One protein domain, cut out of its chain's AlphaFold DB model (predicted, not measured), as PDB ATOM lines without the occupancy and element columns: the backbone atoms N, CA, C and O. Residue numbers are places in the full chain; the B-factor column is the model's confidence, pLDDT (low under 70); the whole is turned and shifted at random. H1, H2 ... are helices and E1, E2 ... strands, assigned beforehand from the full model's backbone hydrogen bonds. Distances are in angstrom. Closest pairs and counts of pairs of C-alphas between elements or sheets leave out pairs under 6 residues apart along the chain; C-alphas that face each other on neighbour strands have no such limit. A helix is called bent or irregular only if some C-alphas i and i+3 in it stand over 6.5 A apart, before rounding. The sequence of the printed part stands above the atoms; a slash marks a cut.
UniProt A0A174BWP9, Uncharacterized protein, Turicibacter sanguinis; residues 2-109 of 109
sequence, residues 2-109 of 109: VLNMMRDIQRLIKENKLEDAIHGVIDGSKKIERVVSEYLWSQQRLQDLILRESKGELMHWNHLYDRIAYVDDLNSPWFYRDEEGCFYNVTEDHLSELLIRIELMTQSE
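AT A GLANCE: This is residues 2 to 109 of the 109 residues of an uncharacterized protein of Turicibacter sanguinis (UniProt A0A174BWP9). A small three-stranded sheet, E1, E2 and E3, lies between two helical ends of an elongated domain: H1, H2, H3 and H6 make the larger end, and H4 and H5 make a looser end beyond the sheet. At the larger end H1, H2 and H6 run nearly side by side, and H3 stands at a slant to H2 and H6. The printed part has 108 residues, with six named helices and three named strands in the order H1 H2 H3 E1 H4 H5 E2 E3 H6; the sheet order is E1 E2 E3, all antiparallel, and the class is mostly helix. The whole is compact by its radius of gyration of the C-alphas, 15.1 A, and the C-alphas span 49 by 31 by 19 A.

HOW THE PARTS SIT: The sheet has E2, residues 78 to 81, as its inner strand, with E1, residues 40 to 42, and E3, residues 87 to 89, as edge strands. E1 and E2 are antiparallel at 139 degrees, with N 41 and O 79 within hydrogen-bond range at 2.8 A. E2 and E3 form a hairpin, antiparallel at 141 degrees, with N 80 and O 88 at 2.8 A. H6, residues 92 to 107, only grazes the sheet with its residues 94 to 98. With residues 92 to 99 alone it touches H1, residues 2 to 14, at a shallow tilt of 11 degrees, opposite ways; the closest C-alphas, those of Ile 13 and Glu 92, are 5.9 A apart. H1 forms a helical hairpin with H2, residues 18 to 26, at a shallow tilt of 15 degrees; their closest C-alphas, those of Ile 9 and Ala 21, are 5.0 A apart. H3, residues 30 to 39, touches H6 at a steep tilt of 40 degrees, opposite ways, meeting residues 98 to 102 alone; the closest C-alphas are those of Ile 32 and Ile 102, 6.6 A. H2 and H3 only just touch, with 3 pairs of C-alphas within 8 A, the closest those of Ile 26 and Val 36 at 6.5 A. H4, residues 43 to 53, only grazes the sheet with residues 43 to 47. It is close to but not clearly touching H5, residues 61 to 66; the closest C-alphas, those of Ile 50 and Leu 64, are 7.3 A apart. H4 and H5 are both apart from H6. Every O i to N i+4 pair is within hydrogen-bond range in H1, H2, H4, H5 and H6, against 4 of 6 in H3.

IN THESE COORDINATES: E2 is 10.1 A from first to last C-alpha, E1 6.9 A and E3 7.1 A. H6 measures 22.8 A, H1 18.5 A, H4 15.5 A, H3 15.0 A, H2 12.3 A and H5 8.5 A. H3 is irregular, with C-alphas 31 and 34 at 7.3 A. H1 begins at C-alpha 2 (-35.346, 2.535, 25.406), E2 at C-alpha 78 (-36.991, -10.580, 43.352), and H6 ends at C-alpha 107 (-32.763, -3.937, 17.325).

THE WHOLE: The two C-alphas farthest apart, those of Asn 4 and Leu 58, are 49.5 A apart. The printed part has no cut. The link from H5 to E2, 11 residues, is long, and the one from H4 to H5, 7 residues, is short but not tight. The mean pLDDT of the printed part is 81.6; it is under 70 at residue 2, residues 56 to 66, 69 to 74 and 108 to 109.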
ATOM      1  N   VAL A   2     -35.868   3.768  24.774       69.19
ATOM      2  CA  VAL A   2     -35.346   2.535  25.406       69.19
ATOM      3  C   VAL A   2     -33.838   2.594  25.704       69.19
ATOM      4  O   VAL A   2     -33.426   2.249  26.801       69.19
ATOM      5  N   LEU A   3     -33.018   3.130  24.791       72.81
ATOM      6  CA  LEU A   3     -31.566   3.267  25.010       72.81
ATOM      7  C   LEU A   3     -31.188   4.143  26.219       72.81
ATOM      8  O   LEU A   3     -30.204   3.861  26.894       72.81
ATOM      9  N   ASN A   4     -31.955   5.204  26.506       79.62
ATOM     10  CA  ASN A   4     -31.685   6.057  27.671       79.62
ATOM     11  C   ASN A   4     -32.053   5.324  28.966       79.62
ATOM     12  O   ASN A   4     -31.250   5.298  29.890       79.62
ATOM     13  N   MET A   5     -33.201   4.643  28.971       83.88
ATOM     14  CA  MET A   5     -33.636   3.778  30.069       83.88
ATOM     15  C   MET A   5     -32.603   2.677  30.367       83.88
ATOM     16  O   MET A   5     -32.210   2.507  31.513       83.88
ATOM     17  N   MET A   6     -32.085   1.986  29.344       85.19
ATOM     18  CA  MET A   6     -31.039   0.967  29.516       85.19
ATOM     19  C   MET A   6     -29.761   1.537  30.138       85.19
ATOM     20  O   MET A   6     -29.193   0.919  31.032       85.19
ATOM     21  N   ARG A   7     -29.319   2.728  29.709       87.44
ATOM     22  CA  ARG A   7     -28.146   3.394  30.300       87.44
ATOM     23  C   ARG A   7     -28.373   3.769  31.762       87.44
ATOM     24  O   ARG A   7     -27.459   3.611  32.569       87.44
ATOM     25  N   ASP A   8     -29.566   4.253  32.099       89.88
ATOM     26  CA  ASP A   8     -29.924   4.584  33.479       89.88
ATOM     27  C   ASP A   8     -29.936   3.330  34.364       89.88
ATOM     28  O   ASP A   8     -29.348   3.355  35.445       89.88
ATOM     29  N   ILE A   9     -30.494   2.214  33.884       89.38
ATOM     30  CA  ILE A   9     -30.481   0.929  34.602       89.38
ATOM     31  C   ILE A   9     -29.043   0.409  34.759       89.38
ATOM     32  O   ILE A   9     -28.645   0.037  35.859       89.38
ATOM     33  N   GLN A  10     -28.218   0.454  33.707       88.88
ATOM     34  CA  GLN A  10     -26.801   0.067  33.788       88.88
ATOM     35  C   GLN A  10     -26.019   0.907  34.803       88.88
ATOM     36  O   GLN A  10     -25.107   0.397  35.454       88.88
ATOM     37  N   ARG A  11     -26.351   2.197  34.944       93.25
ATOM     38  CA  ARG A  11     -25.769   3.042  35.991       93.25
ATOM     39  C   ARG A  11     -26.206   2.571  37.378       93.25
ATOM     40  O   ARG A  11     -25.349   2.449  38.242       93.25
ATOM     41  N   LEU A  12     -27.493   2.285  37.583       92.06
ATOM     42  CA  LEU A  12     -28.014   1.809  38.872       92.06
ATOM     43  C   LEU A  12     -27.361   0.488  39.305       92.06
ATOM     44  O   LEU A  12     -26.974   0.363  40.464       92.06
ATOM     45  N   ILE A  13     -27.149  -0.441  38.367       88.94
ATOM     46  CA  ILE A  13     -26.410  -1.692  38.609       88.94
ATOM     47  C   ILE A  13     -24.995  -1.381  39.117       88.94
ATOM     48  O   ILE A  13     -24.613  -1.843  40.184       88.94
ATOM     49  N   LYS A  14     -24.246  -0.514  38.423       90.31
ATOM     50  CA  LYS A  14     -22.879  -0.117  38.824       90.31
ATOM     51  C   LYS A  14     -22.810   0.627  40.160       90.31
ATOM     52  O   LYS A  14     -21.757   0.658  40.788       90.31
ATOM     53  N   GLU A  15     -23.901   1.268  40.565       92.62
ATOM     54  CA  GLU A  15     -24.036   1.944  41.858       92.62
ATOM     55  C   GLU A  15     -24.496   0.994  42.981       92.62
ATOM     56  O   GLU A  15     -24.746   1.461  44.093       92.62
ATOM     57  N   ASN A  16     -24.606  -0.315  42.713       87.06
ATOM     58  CA  ASN A  16     -25.129  -1.331  43.629       87.06
ATOM     59  C   ASN A  16     -26.562  -1.018  44.121       87.06
ATOM     60  O   ASN A  16     -26.947  -1.322  45.250       87.06
ATOM     61  N   LYS A  17     -27.368  -0.377  43.265       90.44
ATOM     62  CA  LYS A  17     -28.784  -0.058  43.506       90.44
ATOM     63  C   LYS A  17     -29.675  -1.047  42.763       90.44
ATOM     64  O   LYS A  17     -30.395  -0.692  41.831       90.44
ATOM     65  N   LEU A  18     -29.577  -2.315  43.155       89.19
ATOM     66  CA  LEU A  18     -30.232  -3.425  42.458       89.19
ATOM     67  C   LEU A  18     -31.758  -3.309  42.438       89.19
ATOM     68  O   LEU A  18     -32.370  -3.557  41.407       89.19
ATOM     69  N   GLU A  19     -32.371  -2.898  43.544       89.56
ATOM     70  CA  GLU A  19     -33.828  -2.753  43.631       89.56
ATOM     71  C   GLU A  19     -34.345  -1.653  42.693       89.56
ATOM     72  O   GLU A  19     -35.254  -1.892  41.899       89.56
ATOM     73  N   ASP A  20     -33.687  -0.490  42.683       91.44
ATOM     74  CA  ASP A  20     -33.998   0.592  41.742       91.44
ATOM     75  C   ASP A  20     -33.785   0.150  40.285       91.44
ATOM     76  O   ASP A  20     -34.567   0.502  39.399       91.44
ATOM     77  N   ALA A  21     -32.735  -0.635  40.016       90.69
ATOM     78  CA  ALA A  21     -32.468  -1.174  38.686       90.69
ATOM     79  C   ALA A  21     -33.577  -2.137  38.233       90.69
ATOM     80  O   ALA A  21     -34.035  -2.042  37.095       90.69
ATOM     81  N   ILE A  22     -34.048  -3.018  39.122       90.31
ATOM     82  CA  ILE A  22     -35.169  -3.932  38.863       90.31
ATOM     83  C   ILE A  22     -36.437  -3.138  38.554       90.31
ATOM     84  O   ILE A  22     -37.095  -3.410  37.549       90.31
ATOM     85  N   HIS A  23     -36.756  -2.122  39.359       89.81
ATOM     86  CA  HIS A  23     -37.903  -1.253  39.098       89.81
ATOM     87  C   HIS A  23     -37.781  -0.527  37.758       89.81
ATOM     88  O   HIS A  23     -38.734  -0.524  36.988       89.81
ATOM     89  N   GLY A  24     -36.597  -0.018  37.416       88.81
ATOM     90  CA  GLY A  24     -36.352   0.593  36.108       88.81
ATOM     91  C   GLY A  24     -36.565  -0.367  34.931       88.81
ATOM     92  O   GLY A  24     -37.042   0.055  33.877       88.81
ATOM     93  N   VAL A  25     -36.245  -1.656  35.098       87.94
ATOM     94  CA  VAL A  25     -36.527  -2.699  34.094       87.94
ATOM     95  C   VAL A  25     -38.032  -2.973  33.992       87.94
ATOM     96  O   VAL A  25     -38.556  -3.052  32.881       87.94
ATOM     97  N   ILE A  26     -38.726  -3.101  35.128       87.25
ATOM     98  CA  ILE A  26     -40.168  -3.398  35.204       87.25
ATOM     99  C   ILE A  26     -41.013  -2.257  34.640       87.25
ATOM    100  O   ILE A  26     -41.905  -2.501  33.829       87.25
ATOM    101  N   ASP A  27     -40.696  -1.021  35.017       84.62
ATOM    102  CA  ASP A  27     -41.383   0.196  34.569       84.62
ATOM    103  C   ASP A  27     -41.045   0.565  33.117       84.62
ATOM    104  O   ASP A  27     -41.474   1.601  32.594       84.62
ATOM    105  N   GLY A  28     -40.252  -0.274  32.453       77.06
ATOM    106  CA  GLY A  28     -39.896  -0.105  31.066       77.06
ATOM    107  C   GLY A  28     -41.095  -0.131  30.114       77.06
ATOM    108  O   GLY A  28     -42.272  -0.204  30.462       77.06
ATOM    109  N   SER A  29     -40.785  -0.034  28.825       71.38
ATOM    110  CA  SER A  29     -41.806  -0.029  27.774       71.38
ATOM    111  C   SER A  29     -42.657  -1.307  27.787       71.38
ATOM    112  O   SER A  29     -42.120  -2.407  27.886       71.38
ATOM    113  N   LYS A  30     -43.962  -1.192  27.491       77.62
ATOM    114  CA  LYS A  30     -44.855  -2.346  27.231       77.62
ATOM    115  C   LYS A  30     -44.297  -3.338  26.205       77.62
ATOM    116  O   LYS A  30     -44.620  -4.517  26.236       77.62
ATOM    117  N   LYS A  31     -43.443  -2.868  25.287       72.69
ATOM    118  CA  LYS A  31     -42.776  -3.723  24.294       72.69
ATOM    119  C   LYS A  31     -41.890  -4.804  24.923       72.69
ATOM    120  O   LYS A  31     -41.715  -5.856  24.324       72.69
ATOM    121  N   ILE A  32     -41.333  -4.540  26.103       80.44
ATOM    122  CA  ILE A  32     -40.372  -5.425  26.773       80.44
ATOM    123  C   ILE A  32     -40.991  -6.140  27.979       80.44
ATOM    124  O   ILE A  32     -40.380  -7.056  28.518       80.44
ATOM    125  N   GLU A  33     -42.223  -5.776  28.355       83.12
ATOM    126  CA  GLU A  33     -42.979  -6.335  29.484       83.12
ATOM    127  C   GLU A  33     -43.040  -7.863  29.438       83.12
ATOM    128  O   GLU A  33     -42.844  -8.522  30.453       83.12
ATOM    129  N   ARG A  34     -43.228  -8.442  28.245       84.31
ATOM    130  CA  ARG A  34     -43.235  -9.898  28.076       84.31
ATOM    131  C   ARG A  34     -41.907 -10.525  28.495       84.31
ATOM    132  O   ARG A  34     -41.920 -11.440  29.310       84.31
ATOM    133  N   VAL A  35     -40.789 -10.009  27.987       86.44
ATOM    134  CA  VAL A  35     -39.437 -10.495  28.312       86.44
ATOM    135  C   VAL A  35     -39.198 -10.354  29.807       86.44
ATOM    136  O   VAL A  35     -38.868 -11.316  30.488       86.44
ATOM    137  N   VAL A  36     -39.471  -9.170  30.353       87.62
ATOM    138  CA  VAL A  36     -39.332  -8.913  31.787       87.62
ATOM    139  C   VAL A  36     -40.166  -9.900  32.608       87.62
ATOM    140  O   VAL A  36     -39.656 -10.470  33.562       87.62
ATOM    141  N   SER A  37     -41.406 -10.185  32.210       86.75
ATOM    142  CA  SER A  37     -42.275 -11.144  32.903       86.75
ATOM    143  C   SER A  37     -41.846 -12.610  32.750       86.75
ATOM    144  O   SER A  37     -42.268 -13.459  33.538       86.75
ATOM    145  N   GLU A  38     -41.044 -12.941  31.739       89.12
ATOM    146  CA  GLU A  38     -40.504 -14.287  31.548       89.12
ATOM    147  C   GLU A  38     -39.334 -14.526  32.516       89.12
ATOM    148  O   GLU A  38     -39.318 -15.562  33.191       89.12
ATOM    149  N   TYR A  39     -38.452 -13.529  32.667       91.19
ATOM    150  CA  TYR A  39     -37.205 -13.627  33.433       91.19
ATOM    151  C   TYR A  39     -37.285 -13.107  34.875       91.19
ATOM    152  O   TYR A  39     -36.650 -13.686  35.746       91.19
ATOM    153  N   LEU A  40     -38.053 -12.056  35.179       93.00
ATOM    154  CA  LEU A  40     -38.159 -11.485  36.530       93.00
ATOM    155  C   LEU A  40     -39.445 -11.915  37.244       93.00
ATOM    156  O   LEU A  40     -40.562 -11.831  36.723       93.00
ATOM    157  N   TRP A  41     -39.273 -12.376  38.480       92.50
ATOM    158  CA  TRP A  41     -40.329 -12.928  39.317       92.50
ATOM    159  C   TRP A  41     -40.301 -12.293  40.702       92.50
ATOM    160  O   TRP A  41     -39.270 -12.275  41.364       92.50
ATOM    161  N   SER A  42     -41.446 -11.788  41.159       91.12
ATOM    162  CA  SER A  42     -41.589 -11.354  42.547       91.12
ATOM    163  C   SER A  42     -41.678 -12.558  43.479       91.12
ATOM    164  O   SER A  42     -42.098 -13.649  43.074       91.12
ATOM    165  N   GLN A  43     -41.369 -12.338  44.755       88.19
ATOM    166  CA  GLN A  43     -41.536 -13.352  45.793       88.19
ATOM    167  C   GLN A  43     -42.948 -13.946  45.836       88.19
ATOM    168  O   GLN A  43     -43.088 -15.165  45.890       88.19
ATOM    169  N   GLN A  44     -43.990 -13.117  45.727       89.38
ATOM    170  CA  GLN A  44     -45.373 -13.603  45.707       89.38
ATOM    171  C   GLN A  44     -45.625 -14.552  44.529       89.38
ATOM    172  O   GLN A  44     -46.198 -15.623  44.701       89.38
ATOM    173  N   ARG A  45     -45.157 -14.191  43.329       88.94
ATOM    174  CA  ARG A  45     -45.374 -14.994  42.122       88.94
ATOM    175  C   ARG A  45     -44.663 -16.347  42.207       88.94
ATOM    176  O   ARG A  45     -45.201 -17.353  41.746       88.94
ATOM    177  N   LEU A  46     -43.467 -16.374  42.799       87.00
ATOM    178  CA  LEU A  46     -42.740 -17.614  43.068       87.00
ATOM    179  C   LEU A  46     -43.466 -18.473  44.118       87.00
ATOM    180  O   LEU A  46     -43.638 -19.672  43.912       87.00
ATOM    181  N   GLN A  47     -43.957 -17.871  45.204       83.25
ATOM    182  CA  GLN A  47     -44.740 -18.575  46.227       83.25
ATOM    183  C   GLN A  47     -46.034 -19.170  45.664       83.25
ATOM    184  O   GLN A  47     -46.358 -20.319  45.960       83.25
ATOM    185  N   ASP A  48     -46.746 -18.437  44.809       86.69
ATOM    186  CA  ASP A  48     -47.962 -18.929  44.156       86.69
ATOM    187  C   ASP A  48     -47.674 -20.143  43.263       86.69
ATOM    188  O   ASP A  48     -48.452 -21.102  43.249       86.69
ATOM    189  N   LEU A  49     -46.540 -20.137  42.550       84.38
ATOM    190  CA  LEU A  49     -46.079 -21.284  41.767       84.38
ATOM    191  C   LEU A  49     -45.798 -22.489  42.675       84.38
ATOM    192  O   LEU A  49     -46.341 -23.563  42.435       84.38
ATOM    193  N   ILE A  50     -45.024 -22.302  43.746       80.31
ATOM    194  CA  ILE A  50     -44.719 -23.354  44.731       80.31
ATOM    195  C   ILE A  50     -46.012 -23.954  45.299       80.31
ATOM    196  O   ILE A  50     -46.169 -25.174  45.347       80.31
ATOM    197  N   LEU A  51     -46.975 -23.115  45.688       80.12
ATOM    198  CA  LEU A  51     -48.270 -23.547  46.222       80.12
ATOM    199  C   LEU A  51     -49.136 -24.268  45.188       80.12
ATOM    200  O   LEU A  51     -49.934 -25.131  45.551       80.12
ATOM    201  N   ARG A  52     -49.033 -23.901  43.911       81.50
ATOM    202  CA  ARG A  52     -49.757 -24.564  42.824       81.50
ATOM    203  C   ARG A  52     -49.178 -25.945  42.534       81.50
ATOM    204  O   ARG A  52     -49.943 -26.901  42.456       81.50
ATOM    205  N   GLU A  53     -47.862 -26.042  42.391       77.06
ATOM    206  CA  GLU A  53     -47.171 -27.288  42.042       77.06
ATOM    207  C   GLU A  53     -47.178 -28.286  43.214       77.06
ATOM    208  O   GLU A  53     -47.379 -29.480  43.014       77.06
ATOM    209  N   SER A  54     -47.079 -27.805  44.460       70.88
ATOM    210  CA  SER A  54     -47.135 -28.656  45.667       70.88
ATOM    211  C   SER A  54     -48.505 -29.289  45.943       70.88
ATOM    212  O   SER A  54     -48.583 -30.256  46.701       70.88
ATOM    213  N   LYS A  55     -49.588 -28.786  45.334       70.44
ATOM    214  CA  LYS A  55     -50.938 -29.373  45.441       70.44
ATOM    215  C   LYS A  55     -51.142 -30.596  44.539       70.44
ATOM    216  O   LYS A  55     -52.160 -31.269  44.678       70.44
ATOM    217  N   GLY A  56     -50.218 -30.884  43.619       63.22
ATOM    218  CA  GLY A  56     -50.241 -32.106  42.818       63.22
ATOM    219  C   GLY A  56     -49.722 -33.290  43.632       63.22
ATOM    220  O   GLY A  56     -48.523 -33.412  43.865       63.22
ATOM    221  N   GLU A  57     -50.615 -34.163  44.097       58.41
ATOM    222  CA  GLU A  57     -50.228 -35.345  44.867       58.41
ATOM    223  C   GLU A  57     -49.342 -36.295  44.031       58.41
ATOM    224  O   GLU A  57     -49.698 -36.679  42.918       58.41
ATOM    225  N   LEU A  58     -48.215 -36.703  44.632       50.97
ATOM    226  CA  LEU A  58     -47.322 -37.836  44.313       50.97
ATOM    227  C   LEU A  58     -46.043 -37.603  43.496       50.97
ATOM    228  O   LEU A  58     -45.138 -38.425  43.620       50.97
ATOM    229  N   MET A  59     -45.863 -36.490  42.787       52.88
ATOM    230  CA  MET A  59     -44.538 -36.089  42.283       52.88
ATOM    231  C   MET A  59     -44.438 -34.569  42.246       52.88
ATOM    232  O   MET A  59     -45.371 -33.956  41.751       52.88
ATOM    233  N   HIS A  60     -43.301 -34.014  42.690       59.38
ATOM    234  CA  HIS A  60     -42.717 -32.708  42.299       59.38
ATOM    235  C   HIS A  60     -42.195 -31.820  43.436       59.38
ATOM    236  O   HIS A  60     -41.819 -30.692  43.159       59.38
ATOM    237  N   TRP A  61     -42.016 -32.296  44.674       57.09
ATOM    238  CA  TRP A  61     -41.120 -31.558  45.582       57.09
ATOM    239  C   TRP A  61     -39.692 -31.556  45.030       57.09
ATOM    240  O   TRP A  61     -39.146 -30.486  44.812       57.09
ATOM    241  N   ASN A  62     -39.135 -32.721  44.676       60.31
ATOM    242  CA  ASN A  62     -37.780 -32.804  44.110       60.31
ATOM    243  C   ASN A  62     -37.623 -31.971  42.832       60.31
ATOM    244  O   ASN A  62     -36.700 -31.186  42.753       60.31
ATOM    245  N   HIS A  63     -38.559 -32.047  41.885       66.88
ATOM    246  CA  HIS A  63     -38.489 -31.240  40.661       66.88
ATOM    247  C   HIS A  63     -38.710 -29.737  40.877       66.88
ATOM    248  O   HIS A  63     -38.176 -28.926  40.124       66.88
ATOM    249  N   LEU A  64     -39.495 -29.341  41.880       67.31
ATOM    250  CA  LEU A  64     -39.621 -27.938  42.269       67.31
ATOM    251  C   LEU A  64     -38.337 -27.448  42.951       67.31
ATOM    252  O   LEU A  64     -37.901 -26.337  42.671       67.31
ATOM    253  N   TYR A  65     -37.716 -28.283  43.790       66.94
ATOM    254  CA  TYR A  65     -36.402 -28.031  44.385       66.94
ATOM    255  C   TYR A  65     -35.304 -27.969  43.318       66.94
ATOM    256  O   TYR A  65     -34.483 -27.068  43.377       66.94
ATOM    257  N   ASP A  66     -35.327 -28.837  42.302       69.69
ATOM    258  CA  ASP A  66     -34.390 -28.788  41.171       69.69
ATOM    259  C   ASP A  66     -34.501 -27.453  40.420       69.69
ATOM    260  O   ASP A  66     -33.513 -26.933  39.913       69.69
ATOM    261  N   ARG A  67     -35.710 -26.878  40.371       74.69
ATOM    262  CA  ARG A  67     -35.967 -25.570  39.759       74.69
ATOM    263  C   ARG A  67     -35.718 -24.397  40.691       74.69
ATOM    264  O   ARG A  67     -35.748 -23.269  40.227       74.69
ATOM    265  N   ILE A  68     -35.514 -24.596  41.982       78.25
ATOM    266  CA  ILE A  68     -35.207 -23.502  42.897       78.25
ATOM    267  C   ILE A  68     -33.773 -23.695  43.355       78.25
ATOM    268  O   ILE A  68     -33.506 -24.508  44.239       78.25
ATOM    269  N   ALA A  69     -32.852 -22.944  42.752       66.44
ATOM    270  CA  ALA A  69     -31.447 -23.029  43.102       66.44
ATOM    271  C   ALA A  69     -31.276 -22.593  44.565       66.44
ATOM    272  O   ALA A  69     -31.321 -21.407  44.874       66.44
ATOM    273  N   TYR A  70     -31.131 -23.580  45.451       64.44
ATOM    274  CA  TYR A  70     -30.957 -23.435  46.897       64.44
ATOM    275  C   TYR A  70     -32.058 -22.601  47.576       64.44
ATOM    276  O   TYR A  70     -31.923 -21.403  47.801       64.44
ATOM    277  N   VAL A  71     -33.154 -23.261  47.975       63.66
ATOM    278  CA  VAL A  71     -34.276 -22.625  48.703       63.66
ATOM    279  C   VAL A  71     -33.815 -21.834  49.936       63.66
ATOM    280  O   VAL A  71     -34.367 -20.769  50.198       63.66
ATOM    281  N   ASP A  72     -32.794 -22.313  50.655       63.28
ATOM    282  CA  ASP A  72     -32.255 -21.643  51.850       63.28
ATOM    283  C   ASP A  72     -31.580 -20.293  51.535       63.28
ATOM    284  O   ASP A  72     -31.521 -19.410  52.396       63.28
ATOM    285  N   ASP A  73     -31.128 -20.102  50.293       66.19
ATOM    286  CA  ASP A  73     -30.470 -18.876  49.840       66.19
ATOM    287  C   ASP A  73     -31.464 -17.855  49.265       66.19
ATOM    288  O   ASP A  73     -31.113 -16.686  49.086       66.19
ATOM    289  N   LEU A  74     -32.723 -18.239  49.014       68.12
ATOM    290  CA  LEU A  74     -33.754 -17.366  48.448       68.12
ATOM    291  C   LEU A  74     -34.335 -16.369  49.472       68.12
ATOM    292  O   LEU A  74     -35.497 -16.454  49.868       68.12
ATOM    293  N   ASN A  75     -33.539 -15.373  49.860       73.31
ATOM    294  CA  ASN A  75     -33.950 -14.274  50.749       73.31
ATOM    295  C   ASN A  75     -34.171 -12.935  50.016       73.31
ATOM    296  O   ASN A  75     -34.213 -11.878  50.647       73.31
ATOM    297  N   SER A  76     -34.300 -12.961  48.687       80.12
ATOM    298  CA  SER A  76     -34.506 -11.767  47.859       80.12
ATOM    299  C   SER A  76     -35.998 -11.468  47.625       80.12
ATOM    300  O   SER A  76     -36.796 -12.393  47.479       80.12
ATOM    301  N   PRO A  77     -36.408 -10.191  47.513       87.62
ATOM    302  CA  PRO A  77     -37.758  -9.833  47.065       87.62
ATOM    303  C   PRO A  77     -38.016 -10.163  45.580       87.62
ATOM    304  O   PRO A  77     -39.173 -10.278  45.159       87.62
ATOM    305  N   TRP A  78     -36.947 -10.337  44.795       90.50
ATOM    306  CA  TRP A  78     -36.991 -10.580  43.352       90.50
ATOM    307  C   TRP A  78     -36.078 -11.730  42.928       90.50
ATOM    308  O   TRP A  78     -34.952 -11.869  43.416       90.50
ATOM    309  N   PHE A  79     -36.554 -12.498  41.951       91.56
ATOM    310  CA  PHE A  79     -35.916 -13.701  41.434       91.56
ATOM    311  C   PHE A  79     -35.753 -13.636  39.917       91.56
ATOM    312  O   PHE A  79     -36.643 -13.158  39.208       91.56
ATOM    313  N   TYR A  80     -34.623 -14.139  39.427       91.56
ATOM    314  CA  TYR A  80     -34.368 -14.379  38.013       91.56
ATOM    315  C   TYR A  80     -34.715 -15.827  37.669       91.56
ATOM    316  O   TYR A  80     -34.339 -16.737  38.407       91.56
ATOM    317  N   ARG A  81     -35.425 -16.035  36.561       91.38
ATOM    318  CA  ARG A  81     -35.738 -17.347  35.996       91.38
ATOM    319  C   ARG A  81     -34.913 -17.559  34.734       91.38
ATOM    320  O   ARG A  81     -35.082 -16.808  33.778       91.38
ATOM    321  N   ASP A  82     -34.065 -18.579  34.723       89.56
ATOM    322  CA  ASP A  82     -33.261 -18.917  33.548       89.56
ATOM    323  C   ASP A  82     -34.064 -19.679  32.471       89.56
ATOM    324  O   ASP A  82     -35.271 -19.923  32.595       89.56
ATOM    325  N   GLU A  83     -33.386 -20.051  31.383       86.19
ATOM    326  CA  GLU A  83     -33.987 -20.776  30.255       86.19
ATOM    327  C   GLU A  83     -34.387 -22.219  30.596       86.19
ATOM    328  O   GLU A  83     -35.327 -22.753  30.003       86.19
ATOM    329  N   GLU A  84     -33.716 -22.842  31.566       86.38
ATOM    330  CA  GLU A  84     -34.039 -24.184  32.063       86.38
ATOM    331  C   GLU A  84     -35.231 -24.155  33.040       86.38
ATOM    332  O   GLU A  84     -35.865 -25.175  33.331       86.38
ATOM    333  N   GLY A  85     -35.617 -22.952  33.471       84.56
ATOM    334  CA  GLY A  85     -36.716 -22.694  34.383       84.56
ATOM    335  C   GLY A  85     -36.302 -22.714  35.848       84.56
ATOM    336  O   GLY A  85     -37.196 -22.815  36.693       84.56
ATOM    337  N   CYS A  86     -35.003 -22.609  36.125       86.69
ATOM    338  CA  CYS A  86     -34.438 -22.497  37.456       86.69
ATOM    339  C   CYS A  86     -34.521 -21.054  37.969       86.69
ATOM    340  O   CYS A  86     -34.375 -20.095  37.211       86.69
ATOM    341  N   PHE A  87     -34.769 -20.906  39.267       88.44
ATOM    342  CA  PHE A  87     -34.934 -19.634  39.958       88.44
ATOM    343  C   PHE A  87     -33.715 -19.320  40.823       88.44
ATOM    344  O   PHE A  87     -33.290 -20.157  41.618       88.44
ATOM    345  N   TYR A  88     -33.228 -18.086  40.713       87.69
ATOM    346  CA  TYR A  88     -32.089 -17.554  41.461       87.69
ATOM    347  C   TYR A  88     -32.438 -16.188  42.047       87.69
ATOM    348  O   TYR A  88     -33.284 -15.473  41.507       87.69
ATOM    349  N   ASN A  89     -31.745 -15.769  43.106       89.75
ATOM    350  CA  ASN A  89     -31.769 -14.361  43.503       89.75
ATOM    351  C   ASN A  89     -31.273 -13.485  42.345       89.75
ATOM    352  O   ASN A  89     -30.310 -13.828  41.653       89.75
ATOM    353  N   VAL A  90     -31.912 -12.337  42.136       90.06
ATOM    354  CA  VAL A  90     -31.423 -11.373  41.146       90.06
ATOM    355  C   VAL A  90     -30.047 -10.855  41.569       90.06
ATOM    356  O   VAL A  90     -29.838 -10.475  42.719       90.06
ATOM    357  N   THR A  91     -29.120 -10.821  40.617       90.19
ATOM    358  CA  THR A  91     -27.770 -10.268  40.771       90.19
ATOM    359  C   THR A  91     -27.518  -9.231  39.679       90.19
ATOM    360  O   THR A  91     -28.308  -9.096  38.736       90.19
ATOM    361  N   GLU A  92     -26.404  -8.503  39.784       90.62
ATOM    362  CA  GLU A  92     -25.950  -7.576  38.739       90.62
ATOM    363  C   GLU A  92     -25.776  -8.276  37.380       90.62
ATOM    364  O   GLU A  92     -26.156  -7.718  36.345       90.62
ATOM    365  N   ASP A  93     -25.271  -9.513  37.385       90.50
ATOM    366  CA  ASP A  93     -25.052 -10.315  36.179       90.50
ATOM    367  C   ASP A  93     -26.378 -10.684  35.504       90.50
ATOM    368  O   ASP A  93     -26.536 -10.476  34.301       90.50
ATOM    369  N   HIS A  94     -27.371 -11.132  36.282       91.56
ATOM    370  CA  HIS A  94     -28.702 -11.471  35.764       91.56
ATOM    371  C   HIS A  94     -29.393 -10.262  35.117       91.56
ATOM    372  O   HIS A  94     -29.986 -10.368  34.042       91.56
ATOM    373  N   LEU A  95     -29.301  -9.083  35.745       91.00
ATOM    374  CA  LEU A  95     -29.856  -7.856  35.168       91.00
ATOM    375  C   LEU A  95     -29.101  -7.424  33.910       91.00
ATOM    376  O   LEU A  95     -29.722  -6.978  32.946       91.00
ATOM    377  N   SER A  96     -27.778  -7.575  33.895       90.00
ATOM    378  CA  SER A  96     -26.957  -7.252  32.728       90.00
ATOM    379  C   SER A  96     -27.298  -8.145  31.532       90.00
ATOM    380  O   SER A  96     -27.464  -7.640  30.421       90.00
ATOM    381  N   GLU A  97     -27.480  -9.448  31.756       90.50
ATOM    382  CA  GLU A  97     -27.915 -10.393  30.724       90.50
ATOM    383  C   GLU A  97     -29.308 -10.038  30.182       90.50
ATOM    384  O   GLU A  97     -29.514  -9.968  28.966       90.50
ATOM    385  N   LEU A  98     -30.256  -9.740  31.074       90.56
ATOM    386  CA  LEU A  98     -31.607  -9.337  30.689       90.56
ATOM    387  C   LEU A  98     -31.599  -8.073  29.819       90.56
ATOM    388  O   LEU A  98     -32.304  -8.011  28.812       90.56
ATOM    389  N   LEU A  99     -30.775  -7.077  30.158       89.88
ATOM    390  CA  LEU A  99     -30.640  -5.860  29.355       89.88
ATOM    391  C   LEU A  99     -30.098  -6.142  27.948       89.88
ATOM    392  O   LEU A  99     -30.609  -5.559  26.992       89.88
ATOM    393  N   ILE A 100     -29.130  -7.054  27.809       89.00
ATOM    394  CA  ILE A 100     -28.610  -7.480  26.497       89.00
ATOM    395  C   ILE A 100     -29.723  -8.139  25.673       89.00
ATOM    396  O   ILE A 100     -29.901  -7.807  24.500       89.00
ATOM    397  N   ARG A 101     -30.517  -9.033  26.277       87.69
ATOM    398  CA  ARG A 101     -31.655  -9.683  25.599       87.69
ATOM    399  C   ARG A 101     -32.681  -8.660  25.115       87.69
ATOM    400  O   ARG A 101     -33.119  -8.720  23.965       87.69
ATOM    401  N   ILE A 102     -33.032  -7.698  25.968       86.94
ATOM    402  CA  ILE A 102     -33.947  -6.611  25.607       86.94
ATOM    403  C   ILE A 102     -33.372  -5.796  24.439       86.94
ATOM    404  O   ILE A 102     -34.099  -5.492  23.492       86.94
ATOM    405  N   GLU A 103     -32.081  -5.456  24.476       85.62
ATOM    406  CA  GLU A 103     -31.422  -4.701  23.409       85.62
ATOM    407  C   GLU A 103     -31.511  -5.432  22.063       85.62
ATOM    408  O   GLU A 103     -32.013  -4.853  21.096       85.62
ATOM    409  N   LEU A 104     -31.138  -6.715  22.021       85.19
ATOM    410  CA  LEU A 104     -31.196  -7.549  20.814       85.19
ATOM    411  C   LEU A 104     -32.609  -7.627  20.216       85.19
ATOM    412  O   LEU A 104     -32.778  -7.543  18.996       85.19
ATOM    413  N   MET A 105     -33.636  -7.739  21.062       80.31
ATOM    414  CA  MET A 105     -35.029  -7.747  20.608       80.31
ATOM    415  C   MET A 105     -35.455  -6.401  20.027       80.31
ATOM    416  O   MET A 105     -36.131  -6.365  19.004       80.31
ATOM    417  N   THR A 106     -35.039  -5.292  20.639       77.00
ATOM    418  CA  THR A 106     -35.394  -3.951  20.149       77.00
ATOM    419  C   THR A 106     -34.637  -3.514  18.896       77.00
ATOM    420  O   THR A 106     -35.086  -2.587  18.231       77.00
ATOM    421  N   GLN A 107     -33.509  -4.154  18.573       72.94
ATOM    422  CA  GLN A 107     -32.763  -3.937  17.325       72.94
ATOM    423  C   GLN A 107     -33.291  -4.777  16.150       72.94
ATOM    424  O   GLN A 107     -32.975  -4.476  15.002       72.94
ATOM    425  N   SER A 108     -34.057  -5.833  16.434       59.78
ATOM    426  CA  SER A 108     -34.614  -6.747  15.425       59.78
ATOM    427  C   SER A 108     -35.990  -6.309  14.891       59.78
ATOM    428  O   SER A 108     -36.541  -6.989  14.024       59.78
ATOM    429  N   GLU A 109     -36.545  -5.202  15.403       54.72
ATOM    430  CA  GLU A 109     -37.756  -4.516  14.905       54.72
ATOM    431  C   GLU A 109     -37.402  -3.335  13.991       54.72
ATOM    432  O   GLU A 109     -38.119  -3.150  12.979       54.72
TER     433      GLU A 109